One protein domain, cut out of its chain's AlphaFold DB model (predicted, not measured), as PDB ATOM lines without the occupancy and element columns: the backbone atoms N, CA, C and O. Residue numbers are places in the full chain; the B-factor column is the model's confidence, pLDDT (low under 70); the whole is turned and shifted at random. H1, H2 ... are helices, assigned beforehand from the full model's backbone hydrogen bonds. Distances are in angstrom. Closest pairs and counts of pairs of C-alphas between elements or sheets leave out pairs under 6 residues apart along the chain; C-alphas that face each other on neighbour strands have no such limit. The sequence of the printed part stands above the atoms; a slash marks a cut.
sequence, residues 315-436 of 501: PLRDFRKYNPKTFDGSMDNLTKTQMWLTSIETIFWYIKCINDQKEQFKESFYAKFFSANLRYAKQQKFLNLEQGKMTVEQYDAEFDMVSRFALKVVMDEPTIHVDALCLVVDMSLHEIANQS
ATOM      1  N   PRO A 315      92.703  30.242  88.152       73.38
ATOM      2  CA  PRO A 315      93.246  30.113  86.801       73.38
ATOM      3  C   PRO A 315      93.734  31.438  86.204       73.38
ATOM      4  O   PRO A 315      94.689  31.450  85.437       73.38
ATOM      5  N   LEU A 316      93.148  32.577  86.600       77.81
ATOM      6  CA  LEU A 316      93.599  33.905  86.172       77.81
ATOM      7  C   LEU A 316      94.862  34.390  86.898       77.81
ATOM      8  O   LEU A 316      95.624  35.164  86.319       77.81
ATOM      9  N   ARG A 317      95.111  33.970  88.147       82.00
ATOM     10  CA  ARG A 317      96.402  34.208  88.822       82.00
ATOM     11  C   ARG A 317      97.499  33.369  88.181       82.00
ATOM     12  O   ARG A 317      98.561  33.909  87.884       82.00
ATOM     13  N   ASP A 318      97.217  32.097  87.925       83.62
ATOM     14  CA  ASP A 318      98.181  31.181  87.321       83.62
ATOM     15  C   ASP A 318      98.488  31.590  85.879       83.62
ATOM     16  O   ASP A 318      99.653  31.718  85.524       83.62
ATOM     17  N   PHE A 319      97.481  31.970  85.087       85.25
ATOM     18  CA  PHE A 319      97.672  32.562  83.760       85.25
ATOM     19  C   PHE A 319      98.542  33.832  83.793       85.25
ATOM     20  O   PHE A 319      99.465  33.973  82.992       85.25
ATOM     21  N   ARG A 320      98.306  34.747  84.749       86.62
ATOM     22  CA  ARG A 320      99.121  35.970  84.914       86.62
ATOM     23  C   ARG A 320     100.574  35.681  85.292       86.62
ATOM     24  O   ARG A 320     101.439  36.451  84.891       86.62
ATOM     25  N   LYS A 321     100.860  34.587  86.009       90.75
ATOM     26  CA  LYS A 321     102.224  34.180  86.406       90.75
ATOM     27  C   LYS A 321     103.164  33.992  85.207       90.75
ATOM     28  O   LYS A 321     104.366  34.185  85.351       90.75
ATOM     29  N   TYR A 322     102.627  33.652  84.034       87.50
ATOM     30  CA  TYR A 322     103.400  33.434  82.806       87.50
ATOM     31  C   TYR A 322     103.589  34.697  81.947       87.50
ATOM     32  O   TYR A 322     104.064  34.580  80.822       87.50
ATOM     33  N   ASN A 323     103.233  35.891  82.450       86.75
ATOM     34  CA  ASN A 323     103.330  37.170  81.729       86.75
ATOM     35  C   ASN A 323     102.802  37.079  80.278       86.75
ATOM     36  O   ASN A 323     103.570  37.233  79.323       86.75
ATOM     37  N   PRO A 324     101.492  36.811  80.094       87.94
ATOM     38  CA  PRO A 324     100.886  36.695  78.773       87.94
ATOM     39  C   PRO A 324     101.168  37.945  77.941       87.94
ATOM     40  O   PRO A 324     100.989  39.072  78.409       87.94
ATOM     41  N   LYS A 325     101.597  37.743  76.690       88.81
ATOM     42  CA  LYS A 325     101.850  38.843  75.755       88.81
ATOM     43  C   LYS A 325     100.587  39.690  75.613       88.81
ATOM     44  O   LYS A 325      99.481  39.157  75.515       88.81
ATOM     45  N   THR A 326     100.742  41.006  75.570       87.44
ATOM     46  CA  THR A 326      99.627  41.907  75.275       87.44
ATOM     47  C   THR A 326      99.156  41.703  73.839       87.44
ATOM     48  O   THR A 326      99.963  41.546  72.922       87.44
ATOM     49  N   PHE A 327      97.837  41.692  73.644       85.50
ATOM     50  CA  PHE A 327      97.251  41.788  72.314       85.50
ATOM     51  C   PHE A 327      97.138  43.269  71.943       85.50
ATOM     52  O   PHE A 327      96.606  44.049  72.731       85.50
ATOM     53  N   ASP A 328      97.637  43.659  70.770       79.38
ATOM     54  CA  ASP A 328      97.607  45.051  70.297       79.38
ATOM     55  C   ASP A 328      96.240  45.464  69.715       79.38
ATOM     56  O   ASP A 328      96.019  46.637  69.423       79.38
ATOM     57  N   GLY A 329      95.308  44.516  69.578       74.62
ATOM     58  CA  GLY A 329      93.987  44.741  68.995       74.62
ATOM     59  C   GLY A 329      93.965  44.694  67.464       74.62
ATOM     60  O   GLY A 329      92.876  44.731  66.892       74.62
ATOM     61  N   SER A 330      95.120  44.597  66.792       71.88
ATOM     62  CA  SER A 330      95.201  44.583  65.330       71.88
ATOM     63  C   SER A 330      94.960  43.180  64.767       71.88
ATOM     64  O   SER A 330      95.509  42.180  65.232       71.88
ATOM     65  N   MET A 331      94.144  43.124  63.713       68.69
ATOM     66  CA  MET A 331      93.874  41.922  62.909       68.69
ATOM     67  C   MET A 331      94.388  42.054  61.465       68.69
ATOM     68  O   MET A 331      94.072  41.227  60.595       68.69
ATOM     69  N   ASP A 332      95.177  43.103  61.220       64.81
ATOM     70  CA  ASP A 332      95.722  43.483  59.915       64.81
ATOM     71  C   ASP A 332      96.941  42.624  59.558       64.81
ATOM     72  O   ASP A 332      97.182  42.312  58.395       64.81
ATOM     73  N   ASN A 333      97.686  42.179  60.577       69.19
ATOM     74  CA  ASN A 333      98.822  41.276  60.441       69.19
ATOM     75  C   ASN A 333      98.495  39.917  61.078       69.19
ATOM     76  O   ASN A 333      98.663  39.719  62.283       69.19
ATOM     77  N   LEU A 334      98.044  38.976  60.245       68.75
ATOM     78  CA  LEU A 334      97.599  37.651  60.679       68.75
ATOM     79  C   LEU A 334      98.724  36.878  61.387       68.75
ATOM     80  O   LEU A 334      98.475  36.226  62.397       68.75
ATOM     81  N   THR A 335      99.975  37.015  60.939       71.81
ATOM     82  CA  THR A 335     101.138  36.385  61.583       71.81
ATOM     83  C   THR A 335     101.299  36.834  63.039       71.81
ATOM     84  O   THR A 335     101.513  35.992  63.910       71.81
ATOM     85  N   LYS A 336     101.129  38.130  63.343       77.69
ATOM     86  CA  LYS A 336     101.150  38.633  64.730       77.69
ATOM     87  C   LYS A 336     100.009  38.052  65.560       77.69
ATOM     88  O   LYS A 336     100.260  37.590  66.673       77.69
ATOM     89  N   THR A 337      98.788  38.030  65.023       80.19
ATOM     90  CA  THR A 337      97.625  37.431  65.700       80.19
ATOM     91  C   THR A 337      97.859  35.947  65.998       80.19
ATOM     92  O   THR A 337      97.566  35.506  67.107       80.19
ATOM     93  N   GLN A 338      98.441  35.189  65.059       75.69
ATOM     94  CA  GLN A 338      98.767  33.775  65.264       75.69
ATOM     95  C   GLN A 338      99.837  33.594  66.334       75.69
ATOM     96  O   GLN A 338      99.626  32.851  67.283       75.69
ATOM     97  N   MET A 339     100.965  34.305  66.231       82.06
ATOM     98  CA  MET A 339     102.043  34.228  67.224       82.06
ATOM     99  C   MET A 339     101.561  34.611  68.628       82.06
ATOM    100  O   MET A 339     102.035  34.051  69.620       82.06
ATOM    101  N   TRP A 340     100.616  35.551  68.718       88.50
ATOM    102  CA  TRP A 340      99.936  35.870  69.964       88.50
ATOM    103  C   TRP A 340      99.068  34.697  70.439       88.50
ATOM    104  O   TRP A 340      99.334  34.181  71.523       88.50
ATOM    105  N   LEU A 341      98.124  34.207  69.625       85.62
ATOM    106  CA  LEU A 341      97.251  33.070  69.962       85.62
ATOM    107  C   LEU A 341      98.045  31.830  70.393       85.62
ATOM    108  O   LEU A 341      97.767  31.278  71.453       85.62
ATOM    109  N   THR A 342      99.079  31.444  69.643       85.31
ATOM    110  CA  THR A 342      99.967  30.329  69.993       85.31
ATOM    111  C   THR A 342     100.626  30.548  71.356       85.31
ATOM    112  O   THR A 342     100.660  29.622  72.160       85.31
ATOM    113  N   SER A 343     101.076  31.770  71.676       87.31
ATOM    114  CA  SER A 343     101.643  32.059  73.004       87.31
ATOM    115  C   SER A 343     100.620  31.932  74.141       87.31
ATOM    116  O   SER A 343     100.974  31.489  75.230       87.31
ATOM    117  N   ILE A 344      99.347  32.247  73.885       90.19
ATOM    118  CA  ILE A 344      98.251  32.064  74.845       90.19
ATOM    119  C   ILE A 344      97.920  30.572  75.006       90.19
ATOM    120  O   ILE A 344      97.783  30.097  76.132       90.19
ATOM    121  N   GLU A 345      97.877  29.801  73.912       87.81
ATOM    122  CA  GLU A 345      97.686  28.345  73.957       87.81
ATOM    123  C   GLU A 345      98.824  27.625  74.699       87.81
ATOM    124  O   GLU A 345      98.558  26.672  75.433       87.81
ATOM    125  N   THR A 346     100.070  28.098  74.581       89.19
ATOM    126  CA  THR A 346     101.200  27.603  75.386       89.19
ATOM    127  C   THR A 346     100.968  27.824  76.884       89.19
ATOM    128  O   THR A 346     101.213  26.918  77.678       89.19
ATOM    129  N   ILE A 347     100.451  28.990  77.292       90.25
ATOM    130  CA  ILE A 347     100.138  29.259  78.707       90.25
ATOM    131  C   ILE A 347      98.981  28.372  79.182       90.25
ATOM    132  O   ILE A 347      99.076  27.792  80.262       90.25
ATOM    133  N   PHE A 348      97.926  28.205  78.374       89.44
ATOM    134  CA  PHE A 348      96.822  27.287  78.681       89.44
ATOM    135  C   PHE A 348      97.296  25.845  78.894       89.44
ATOM    136  O   PHE A 348      96.818  25.183  79.814       89.44
ATOM    137  N   TRP A 349      98.267  25.379  78.105       89.69
ATOM    138  CA  TRP A 349      98.901  24.078  78.311       89.69
ATOM    139  C   TRP A 349      99.668  24.009  79.644       89.69
ATOM    140  O   TRP A 349      99.446  23.080  80.421       89.69
ATOM    141  N   TYR A 350     100.494  25.014  79.965       85.69
ATOM    142  CA  TYR A 350     101.250  25.051  81.227       85.69
ATOM    143  C   TYR A 350     100.363  25.073  82.480       85.69
ATOM    144  O   TYR A 350     100.681  24.390  83.454       85.69
ATOM    145  N   ILE A 351      99.246  25.812  82.465       88.00
ATOM    146  CA  ILE A 351      98.290  25.849  83.590       88.00
ATOM    147  C   ILE A 351      97.307  24.666  83.594       88.00
ATOM    148  O   ILE A 351      96.407  24.641  84.428       88.00
ATOM    149  N   LYS A 352      97.455  23.701  82.671       86.62
ATOM    150  CA  LYS A 352      96.546  22.555  82.479       86.62
ATOM    151  C   LYS A 352      95.073  22.976  82.336       86.62
ATOM    152  O   LYS A 352      94.180  22.369  82.922       86.62
ATOM    153  N   CYS A 353      94.824  24.034  81.563       82.31
ATOM    154  CA  CYS A 353      93.477  24.521  81.279       82.31
ATOM    155  C   CYS A 353      92.653  23.442  80.553       82.31
ATOM    156  O   CYS A 353      93.147  22.783  79.637       82.31
ATOM    157  N   ILE A 354      91.398  23.270  80.970       84.44
ATOM    158  CA  ILE A 354      90.478  22.267  80.417       84.44
ATOM    159  C   ILE A 354      90.087  22.670  78.986       84.44
ATOM    160  O   ILE A 354      89.872  23.852  78.709       84.44
ATOM    161  N   ASN A 355      89.971  21.692  78.079       79.31
ATOM    162  CA  ASN A 355      89.677  21.930  76.658       79.31
ATOM    163  C   ASN A 355      88.440  22.820  76.440       79.31
ATOM    164  O   ASN A 355      88.503  23.751  75.643       79.31
ATOM    165  N   ASP A 356      87.362  22.614  77.197       78.75
ATOM    166  CA  ASP A 356      86.128  23.401  77.062       78.75
ATOM    167  C   ASP A 356      86.351  24.890  77.371       78.75
ATOM    168  O   ASP A 356      85.856  25.758  76.657       78.75
ATOM    169  N   GLN A 357      87.161  25.208  78.389       76.88
ATOM    170  CA  GLN A 357      87.524  26.592  78.720       76.88
ATOM    171  C   GLN A 357      88.410  27.216  77.633       76.88
ATOM    172  O   GLN A 357      88.267  28.397  77.307       76.88
ATOM    173  N   LYS A 358      89.311  26.418  77.046       80.56
ATOM    174  CA  LYS A 358      90.171  26.830  75.932       80.56
ATOM    175  C   LYS A 358      89.356  27.150  74.673       80.56
ATOM    176  O   LYS A 358      89.628  28.164  74.026       80.56
ATOM    177  N   GLU A 359      88.366  26.331  74.327       78.81
ATOM    178  CA  GLU A 359      87.508  26.579  73.164       78.81
ATOM    179  C   GLU A 359      86.509  27.719  73.423       78.81
ATOM    180  O   GLU A 359      86.425  28.623  72.594       78.81
ATOM    181  N   GLN A 360      85.890  27.817  74.608       78.19
ATOM    182  CA  GLN A 360      85.074  28.987  74.987       78.19
ATOM    183  C   GLN A 360      85.862  30.307  74.913       78.19
ATOM    184  O   GLN A 360      85.332  31.331  74.470       78.19
ATOM    185  N   PHE A 361      87.140  30.303  75.315       84.50
ATOM    186  CA  PHE A 361      88.022  31.460  75.147       84.50
ATOM    187  C   PHE A 361      88.229  31.801  73.668       84.50
ATOM    188  O   PHE A 361      88.124  32.973  73.302       84.50
ATOM    189  N   LYS A 362      88.508  30.806  72.815       80.25
ATOM    190  CA  LYS A 362      88.679  31.011  71.370       80.25
ATOM    191  C   LYS A 362      87.410  31.557  70.732       80.25
ATOM    192  O   LYS A 362      87.491  32.562  70.037       80.25
ATOM    193  N   GLU A 363      86.253  30.955  70.989       79.31
ATOM    194  CA  GLU A 363      84.959  31.428  70.488       79.31
ATOM    195  C   GLU A 363      84.691  32.872  70.919       79.31
ATOM    196  O   GLU A 363      84.400  33.724  70.080       79.31
ATOM    197  N   SER A 364      84.890  33.182  72.204       80.25
ATOM    198  CA  SER A 364      84.732  34.538  72.745       80.25
ATOM    199  C   SER A 364      85.716  35.536  72.126       80.25
ATOM    200  O   SER A 364      85.352  36.680  71.850       80.25
ATOM    201  N   PHE A 365      86.963  35.123  71.887       82.38
ATOM    202  CA  PHE A 365      87.985  35.933  71.227       82.38
ATOM    203  C   PHE A 365      87.619  36.199  69.762       82.38
ATOM    204  O   PHE A 365      87.597  37.354  69.331       82.38
ATOM    205  N   TYR A 366      87.265  35.155  69.008       75.00
ATOM    206  CA  TYR A 366      86.854  35.287  67.618       75.00
ATOM    207  C   TYR A 366      85.583  36.139  67.498       75.00
ATOM    208  O   TYR A 366      85.580  37.090  66.725       75.00
ATOM    209  N   ALA A 367      84.551  35.916  68.315       72.88
ATOM    210  CA  ALA A 367      83.330  36.725  68.299       72.88
ATOM    211  C   ALA A 367      83.575  38.204  68.656       72.88
ATOM    212  O   ALA A 367      82.981  39.095  68.051       72.88
ATOM    213  N   LYS A 368      84.462  38.486  69.621       80.81
ATOM    214  CA  LYS A 368      84.737  39.854  70.089       80.81
ATOM    215  C   LYS A 368      85.608  40.667  69.133       80.81
ATOM    216  O   LYS A 368      85.395  41.871  69.008       80.81
ATOM    217  N   PHE A 369      86.599  40.040  68.499       71.81
ATOM    218  CA  PHE A 369      87.574  40.739  67.655       71.81
ATOM    219  C   PHE A 369      87.354  40.537  66.146       71.81
ATOM    220  O   PHE A 369      87.865  41.326  65.353       71.81
ATOM    221  N   PHE A 370      86.555  39.550  65.729       71.81
ATOM    222  CA  PHE A 370      86.159  39.341  64.334       71.81
ATOM    223  C   PHE A 370      84.671  39.652  64.163       71.81
ATOM    224  O   PHE A 370      83.802  38.783  64.241       71.81
ATOM    225  N   SER A 371      84.389  40.927  63.883       71.19
ATOM    226  CA  SER A 371      83.057  41.401  63.492       71.19
ATOM    227  C   SER A 371      82.509  40.631  62.283       71.19
ATOM    228  O   SER A 371      83.273  40.049  61.514       71.19
ATOM    229  N   ALA A 372      81.187  40.657  62.065       69.50
ATOM    230  CA  ALA A 372      80.549  40.048  60.890       69.50
ATOM    231  C   ALA A 372      81.254  40.421  59.568       69.50
ATOM    232  O   ALA A 372      81.605  39.538  58.787       69.50
ATOM    233  N   ASN A 373      81.582  41.704  59.389       70.44
ATOM    234  CA  ASN A 373      82.303  42.206  58.216       70.44
ATOM    235  C   ASN A 373      83.725  41.629  58.106       70.44
ATOM    236  O   ASN A 373      84.158  41.287  57.006       70.44
ATOM    237  N   LEU A 374      84.456  41.486  59.223       72.94
ATOM    238  CA  LEU A 374      85.788  40.875  59.199       72.94
ATOM    239  C   LEU A 374      85.700  39.369  58.921       72.94
ATOM    240  O   LEU A 374      86.490  38.868  58.128       72.94
ATOM    241  N   ARG A 375      84.726  38.653  59.501       75.00
ATOM    242  CA  ARG A 375      84.475  37.231  59.202       75.00
ATOM    243  C   ARG A 375      84.184  37.029  57.715       75.00
ATOM    244  O   ARG A 375      84.858  36.220  57.086       75.00
ATOM    245  N   TYR A 376      83.284  37.830  57.140       74.75
ATOM    246  CA  TYR A 376      82.985  37.809  55.705       74.75
ATOM    247  C   TYR A 376      84.224  38.120  54.851       74.75
ATOM    248  O   TYR A 376      84.525  37.393  53.908       74.75
ATOM    249  N   ALA A 377      85.014  39.137  55.211       76.25
ATOM    250  CA  ALA A 377      86.251  39.458  54.498       76.25
ATOM    251  C   ALA A 377      87.303  38.330  54.576       76.25
ATOM    252  O   ALA A 377      87.979  38.062  53.585       76.25
ATOM    253  N   LYS A 378      87.436  37.630  55.714       79.06
ATOM    254  CA  LYS A 378      88.338  36.467  55.851       79.06
ATOM    255  C   LYS A 378      87.802  35.239  55.097       79.06
ATOM    256  O   LYS A 378      88.595  34.525  54.495       79.06
ATOM    257  N   GLN A 379      86.485  35.036  55.051       79.44
ATOM    258  CA  GLN A 379      85.823  34.002  54.242       79.44
ATOM    259  C   GLN A 379      86.030  34.248  52.737       79.44
ATOM    260  O   GLN A 379      86.412  33.335  52.010       79.44
ATOM    261  N   GLN A 380      85.886  35.493  52.275       74.69
ATOM    262  CA  GLN A 380      86.239  35.886  50.906       74.69
ATOM    263  C   GLN A 380      87.746  35.755  50.642       74.69
ATOM    264  O   GLN A 380      88.132  35.291  49.571       74.69
ATOM    265  N   LYS A 381      88.615  36.073  51.616       82.50
ATOM    266  CA  LYS A 381      90.061  35.814  51.502       82.50
ATOM    267  C   LYS A 381      90.359  34.318  51.351       82.50
ATOM    268  O   LYS A 381      91.237  33.986  50.572       82.50
ATOM    269  N   PHE A 382      89.633  33.432  52.040       84.81
ATOM    270  CA  PHE A 382      89.774  31.978  51.893       84.81
ATOM    271  C   PHE A 382      89.357  31.486  50.501       84.81
ATOM    272  O   PHE A 382      90.099  30.730  49.882       84.81
ATOM    273  N   LEU A 383      88.212  31.944  49.983       81.19
ATOM    274  CA  LEU A 383      87.738  31.569  48.641       81.19
ATOM    275  C   LEU A 383      88.684  32.027  47.520       81.19
ATOM    276  O   LEU A 383      88.795  31.348  46.505       81.19
ATOM    277  N   ASN A 384      89.370  33.154  47.721       84.88
ATOM    278  CA  ASN A 384      90.340  33.723  46.784       84.88
ATOM    279  C   ASN A 384      91.800  33.493  47.235       84.88
ATOM    280  O   ASN A 384      92.685  34.268  46.867       84.88
ATOM    281  N   LEU A 385      92.066  32.488  48.082       84.69
ATOM    282  CA  LEU A 385      93.417  32.235  48.586       84.69
ATOM    283  C   LEU A 385      94.253  31.504  47.530       84.69
ATOM    284  O   LEU A 385      94.097  30.306  47.308       84.69
ATOM    285  N   GLU A 386      95.192  32.227  46.929       86.50
ATOM    286  CA  GLU A 386      96.200  31.680  46.021       86.50
ATOM    287  C   GLU A 386      97.601  31.822  46.629       86.50
ATOM    288  O   GLU A 386      97.897  32.802  47.314       86.50
ATOM    289  N   GLN A 387      98.499  30.871  46.347       87.94
ATOM    290  CA  GLN A 387      99.867  30.894  46.880       87.94
ATOM    291  C   GLN A 387     100.698  32.079  46.349       87.94
ATOM    292  O   GLN A 387     101.445  32.710  47.097       87.94
ATOM    293  N   GLY A 388     100.569  32.422  45.064       91.94
ATOM    294  CA  GLY A 388     101.249  33.578  44.472       91.94
ATOM    295  C   GLY A 388     102.764  33.601  44.738       91.94
ATOM    296  O   GLY A 388     103.507  32.788  44.196       91.94
ATOM    297  N   LYS A 389     103.224  34.565  45.551       89.94
ATOM    298  CA  LYS A 389     104.644  34.766  45.911       89.94
ATOM    299  C   LYS A 389     105.025  34.279  47.319       89.94
ATOM    300  O   LYS A 389     106.169  34.487  47.716       89.94
ATOM    301  N   MET A 390     104.097  33.716  48.094       87.81
ATOM    302  CA  MET A 390     104.380  33.300  49.474       87.81
ATOM    303  C   MET A 390     105.020  31.906  49.523       87.81
ATOM    304  O   MET A 390     104.793  31.072  48.639       87.81
ATOM    305  N   THR A 391     105.837  31.646  50.547       87.81
ATOM    306  CA  THR A 391     106.429  30.311  50.737       87.81
ATOM    307  C   THR A 391     105.351  29.294  51.128       87.81
ATOM    308  O   THR A 391     104.247  29.672  51.527       87.81
ATOM    309  N   VAL A 392     105.643  27.997  51.010       83.94
ATOM    310  CA  VAL A 392     104.664  26.939  51.330       83.94
ATOM    311  C   VAL A 392     104.235  27.017  52.800       83.94
ATOM    312  O   VAL A 392     103.059  26.868  53.104       83.94
ATOM    313  N   GLU A 393     105.161  27.348  53.697       80.50
ATOM    314  CA  GLU A 393     104.925  27.498  55.138       80.50
ATOM    315  C   GLU A 393     104.055  28.725  55.450       80.50
ATOM    316  O   GLU A 393     103.214  28.693  56.346       80.50
ATOM    317  N   GLN A 394     104.235  29.817  54.697       76.12
ATOM    318  CA  GLN A 394     103.397  31.014  54.812       76.12
ATOM    319  C   GLN A 394     101.980  30.756  54.294       76.12
ATOM    320  O   GLN A 394     101.018  31.209  54.912       76.12
ATOM    321  N   TYR A 395     101.855  30.010  53.192       85.31
ATOM    322  CA  TYR A 395     100.566  29.607  52.638       85.31
ATOM    323  C   TYR A 395      99.808  28.669  53.576       85.31
ATOM    324  O   TYR A 395      98.625  28.889  53.815       85.31
ATOM    325  N   ASP A 396     100.481  27.669  54.147       80.69
ATOM    326  CA  ASP A 396      99.894  26.727  55.106       80.69
ATOM    327  C   ASP A 396      99.374  27.448  56.363       80.69
ATOM    328  O   ASP A 396      98.220  27.268  56.754       80.69
ATOM    329  N   ALA A 397     100.167  28.368  56.927       77.00
ATOM    330  CA  ALA A 397      99.760  29.177  58.078       77.00
ATOM    331  C   ALA A 397      98.587  30.133  57.773       77.00
ATOM    332  O   ALA A 397      97.706  30.329  58.613       77.00
ATOM    333  N   GLU A 398      98.557  30.735  56.580       76.88
ATOM    334  CA  GLU A 398      97.419  31.534  56.116       76.88
ATOM    335  C   GLU A 398      96.173  30.658  55.921       76.88
ATOM    336  O   GLU A 398      95.105  31.002  56.430       76.88
ATOM    337  N   PHE A 399      96.306  29.500  55.267       82.56
ATOM    338  CA  PHE A 399      95.227  28.547  55.006       82.56
ATOM    339  C   PHE A 399      94.605  27.993  56.297       82.56
ATOM    340  O   PHE A 399      93.381  28.051  56.455       82.56
ATOM    341  N   ASP A 400      95.408  27.513  57.254       79.56
ATOM    342  CA  ASP A 400      94.922  27.043  58.563       79.56
ATOM    343  C   ASP A 400      94.192  28.154  59.334       79.56
ATOM    344  O   ASP A 400      93.188  27.890  59.998       79.56
ATOM    345  N   MET A 401      94.623  29.416  59.211       74.19
ATOM    346  CA  MET A 401      93.911  30.520  59.849       74.19
ATOM    347  C   MET A 401      92.605  30.876  59.131       74.19
ATOM    348  O   MET A 401      91.571  31.007  59.786       74.19
ATOM    349  N   VAL A 402      92.627  31.086  57.810       75.69
ATOM    350  CA  VAL A 402      91.445  31.581  57.085       75.69
ATOM    351  C   VAL A 402      90.371  30.505  56.890       75.69
ATOM    352  O   VAL A 402      89.185  30.836  56.891       75.69
ATOM    353  N   SER A 403      90.745  29.221  56.852       78.00
ATOM    354  CA  SER A 403      89.800  28.090  56.809       78.00
ATOM    355  C   SER A 403      88.877  28.011  58.033       78.00
ATOM    356  O   SER A 403      87.720  27.609  57.901       78.00
ATOM    357  N   ARG A 404      89.316  28.487  59.207       72.81
ATOM    358  CA  ARG A 404      88.487  28.563  60.431       72.81
ATOM    359  C   ARG A 404      87.262  29.466  60.260       72.81
ATOM    360  O   ARG A 404      86.240  29.239  60.898       72.81
ATOM    361  N   PHE A 405      87.336  30.449  59.362       70.00
ATOM    362  CA  PHE A 405      86.218  31.328  59.000       70.00
ATOM    363  C   PHE A 405      85.373  30.772  57.841       70.00
ATOM    364  O   PHE A 405      84.293  31.290  57.565       70.00
ATOM    365  N   ALA A 406      85.827  29.699  57.186       63.22
ATOM    366  CA  ALA A 406      85.126  29.022  56.097       63.22
ATOM    367  C   ALA A 406      84.230  27.858  56.565       63.22
ATOM    368  O   ALA A 406      83.557  27.239  55.741       63.22
ATOM    369  N   LEU A 407      84.149  27.588  57.878       54.19
ATOM    370  CA  LEU A 407      83.357  26.486  58.450       54.19
ATOM    371  C   LEU A 407      81.850  26.541  58.113       54.19
ATOM    372  O   LEU A 407      81.143  25.558  58.312       54.19
ATOM    373  N   LYS A 408      81.359  27.673  57.589       47.06
ATOM    374  CA  LYS A 408      79.967  27.879  57.157       47.06
ATOM    375  C   LYS A 408      79.772  27.974  55.636       47.06
ATOM    376  O   LYS A 408      78.744  28.453  55.176       47.06
ATOM    377  N   VAL A 409      80.752  27.504  54.859       48.84
ATOM    378  CA  VAL A 409      80.657  27.324  53.392       48.84
ATOM    379  C   VAL A 409      80.290  25.876  53.016       48.84
ATOM    380  O   VAL A 409      79.914  25.612  51.881       48.84
ATOM    381  N   VAL A 410      80.363  24.934  53.966       41.38
ATOM    382  CA  VAL A 410      80.127  23.491  53.737       41.38
ATOM    383  C   VAL A 410      79.039  22.949  54.676       41.38
ATOM    384  O   VAL A 410      79.181  21.882  55.260       41.38
ATOM    385  N   MET A 411      77.960  23.712  54.860       33.41
ATOM    386  CA  MET A 411      76.745  23.278  55.559       33.41
ATOM    387  C   MET A 411      75.532  23.625  54.698       33.41
ATOM    388  O   MET A 411      75.476  24.718  54.134       33.41
ATOM    389  N   ASP A 412      74.603  22.678  54.581       38.34
ATOM    390  CA  ASP A 412      73.577  22.655  53.535       38.34
ATOM    391  C   ASP A 412      72.619  23.863  53.541       38.34
ATOM    392  O   ASP A 412      72.488  24.604  54.525       38.34
ATOM    393  N   GLU A 413      71.915  24.004  52.411       43.53
ATOM    394  CA  GLU A 413      71.046  25.114  51.983       43.53
ATOM    395  C   GLU A 413      70.219  25.827  53.085       43.53
ATOM    396  O   GLU A 413      70.208  27.062  53.089       43.53
ATOM    397  N   PRO A 414      69.588  25.143  54.071       39.62
ATOM    398  CA  PRO A 414      68.803  25.827  55.106       39.62
ATOM    399  C   PRO A 414      69.636  26.748  56.012       39.62
ATOM    400  O   PRO A 414      69.149  27.778  56.479       39.62
ATOM    401  N   THR A 415      70.900  26.395  56.264       41.28
ATOM    402  CA  THR A 415      71.771  27.126  57.204       41.28
ATOM    403  C   THR A 415      72.291  28.424  56.595       41.28
ATOM    404  O   THR A 415      72.445  29.426  57.294       41.28
ATOM    405  N   ILE A 416      72.529  28.412  55.281       50.84
ATOM    406  CA  ILE A 416      72.966  29.583  54.516       50.84
ATOM    407  C   ILE A 416      71.877  30.654  54.551       50.84
ATOM    408  O   ILE A 416      72.194  31.827  54.710       50.84
ATOM    409  N   HIS A 417      70.601  30.270  54.476       41.28
ATOM    410  CA  HIS A 417      69.504  31.234  54.459       41.28
ATOM    411  C   HIS A 417      69.366  32.001  55.783       41.28
ATOM    412  O   HIS A 417      69.197  33.219  55.762       41.28
ATOM    413  N   VAL A 418      69.483  31.319  56.929       40.59
ATOM    414  CA  VAL A 418      69.413  31.963  58.255       40.59
ATOM    415  C   VAL A 418      70.629  32.856  58.497       40.59
ATOM    416  O   VAL A 418      70.465  33.994  58.928       40.59
ATOM    417  N   ASP A 419      71.841  32.401  58.168       46.62
ATOM    418  CA  ASP A 419      73.041  33.213  58.394       46.62
ATOM    419  C   ASP A 419      73.224  34.334  57.376       46.62
ATOM    420  O   ASP A 419      73.687  35.402  57.757       46.62
ATOM    421  N   ALA A 420      72.824  34.157  56.116       45.25
ATOM    422  CA  ALA A 420      72.777  35.256  55.157       45.25
ATOM    423  C   ALA A 420      71.756  36.311  55.598       45.25
ATOM    424  O   ALA A 420      72.058  37.498  55.524       45.25
ATOM    425  N   LEU A 421      70.594  35.907  56.129       46.31
ATOM    426  CA  LEU A 421      69.638  36.844  56.727       46.31
ATOM    427  C   LEU A 421      70.231  37.550  57.955       46.31
ATOM    428  O   LEU A 421      70.159  38.772  58.020       46.31
ATOM    429  N   CYS A 422      70.881  36.835  58.879       54.03
ATOM    430  CA  CYS A 422      71.557  37.454  60.024       54.03
ATOM    431  C   CYS A 422      72.687  38.405  59.598       54.03
ATOM    432  O   CYS A 422      72.785  39.494  60.147       54.03
ATOM    433  N   LEU A 423      73.498  38.054  58.596       54.69
ATOM    434  CA  LEU A 423      74.565  38.914  58.072       54.69
ATOM    435  C   LEU A 423      74.009  40.147  57.347       54.69
ATOM    436  O   LEU A 423      74.530  41.240  57.538       54.69
ATOM    437  N   VAL A 424      72.940  40.003  56.558       45.50
ATOM    438  CA  VAL A 424      72.248  41.130  55.909       45.50
ATOM    439  C   VAL A 424      71.599  42.046  56.952       45.50
ATOM    440  O   VAL A 424      71.679  43.268  56.823       45.50
ATOM    441  N   VAL A 425      71.010  41.488  58.012       50.34
ATOM    442  CA  VAL A 425      70.470  42.248  59.150       50.34
ATOM    443  C   VAL A 425      71.590  42.951  59.926       50.34
ATOM    444  O   VAL A 425      71.476  44.149  60.161       50.34
ATOM    445  N   ASP A 426      72.700  42.280  60.242       49.41
ATOM    446  CA  ASP A 426      73.865  42.875  60.916       49.41
ATOM    447  C   ASP A 426      74.500  43.994  60.076       49.41
ATOM    448  O   ASP A 426      74.826  45.062  60.601       49.41
ATOM    449  N   MET A 427      74.641  43.789  58.761       50.34
ATOM    450  CA  MET A 427      75.108  44.815  57.827       50.34
ATOM    451  C   MET A 427      74.143  46.002  57.775       50.34
ATOM    452  O   MET A 427      74.601  47.140  57.852       50.34
ATOM    453  N   SER A 428      72.830  45.760  57.729       51.94
ATOM    454  CA  SER A 428      71.804  46.814  57.738       51.94
ATOM    455  C   SER A 428      71.802  47.598  59.053       51.94
ATOM    456  O   SER A 428      71.748  48.823  59.045       51.94
ATOM    457  N   LEU A 429      71.924  46.920  60.199       46.81
ATOM    458  CA  LEU A 429      72.034  47.551  61.517       46.81
ATOM    459  C   LEU A 429      73.328  48.363  61.649       46.81
ATOM    460  O   LEU A 429      73.306  49.463  62.199       46.81
ATOM    461  N   HIS A 430      74.443  47.869  61.106       51.75
ATOM    462  CA  HIS A 430      75.703  48.606  61.027       51.75
ATOM    463  C   HIS A 430      75.605  49.817  60.085       51.75
ATOM    464  O   HIS A 430      76.131  50.885  60.401       51.75
ATOM    465  N   GLU A 431      74.902  49.696  58.960       42.53
ATOM    466  CA  GLU A 431      74.672  50.805  58.040       42.53
ATOM    467  C   GLU A 431      73.772  51.872  58.674       42.53
ATOM    468  O   GLU A 431      74.147  53.041  58.686       42.53
ATOM    469  N   ILE A 432      72.682  51.490  59.346       48.38
ATOM    470  CA  ILE A 432      71.834  52.390  60.149       48.38
ATOM    471  C   ILE A 432      72.644  53.045  61.286       48.38
ATOM    472  O   ILE A 432      72.512  54.246  61.540       48.38
ATOM    473  N   ALA A 433      73.538  52.302  61.947       44.81
ATOM    474  CA  ALA A 433      74.438  52.823  62.982       44.81
ATOM    475  C   ALA A 433      75.511  53.790  62.443       44.81
ATOM    476  O   ALA A 433      76.041  54.605  63.201       44.81
ATOM    477  N   ASN A 434      75.833  53.728  61.148       45.09
ATOM    478  CA  ASN A 434      76.756  54.653  60.491       45.09
ATOM    479  C   ASN A 434      76.031  55.828  59.826       45.09
ATOM    480  O   ASN A 434      76.526  56.946  59.912       45.09
ATOM    481  N   GLN A 435      74.834  55.633  59.274       43.50
ATOM    482  CA  GLN A 435      73.961  56.710  58.801       43.50
ATOM    483  C   GLN A 435      73.543  57.619  59.968       43.50
ATOM    484  O   GLN A 435      73.607  58.838  59.845       43.50
ATOM    485  N   SER A 436      73.242  57.059  61.145       45.47
ATOM    486  CA  SER A 436      72.985  57.843  62.367       45.47
ATOM    487  C   SER A 436      74.223  58.577  62.915       45.47
ATOM    488  O   SER A 436      74.075  59.616  63.555       45.47
TER     489      SER A 436
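This is residues 315 to 436 of the 501 residues of the protein "Gag-protease polyprotein" of Cucumis melo var. makuwa (UniProt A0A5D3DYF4). A loose, open frame of helices: H2 and H3 run side by side, H4 and H5 form a helical hairpin, with short H1 at one end and long H6 at the other. The printed part has 122 residues, six named helices, H1 to H6, and no named strand: all helix. The radius of gyration of the C-alphas is 17.1 A; the spans are 44 by 39 by 32 A.

H1, residues 315 to 321, and H2, residues 334 to 350, are close but not clearly touching; their closest C-alphas, of Phe 319 and Ile 347, are 6.5 A apart. H4, residues 372 to 383, touches H5, residues 392 to 403; the closest C-alphas, of Phe 382 and Val 402, are 5.5 A apart. Every O i to N i+4 pair is within hydrogen-bond range in H1, H2, H4 and H5.

H3, residues 355 to 369, spans 21.0 A. H6, residues 413 to 436, spans 34.4 A, ending at C-alpha 436 (72.985, 57.843, 62.367).

The printed part has no cut. In this predicted model 36 printed residues have pLDDT under 70, namely residues 331 to 334, residue 372 and residues 406 to 436.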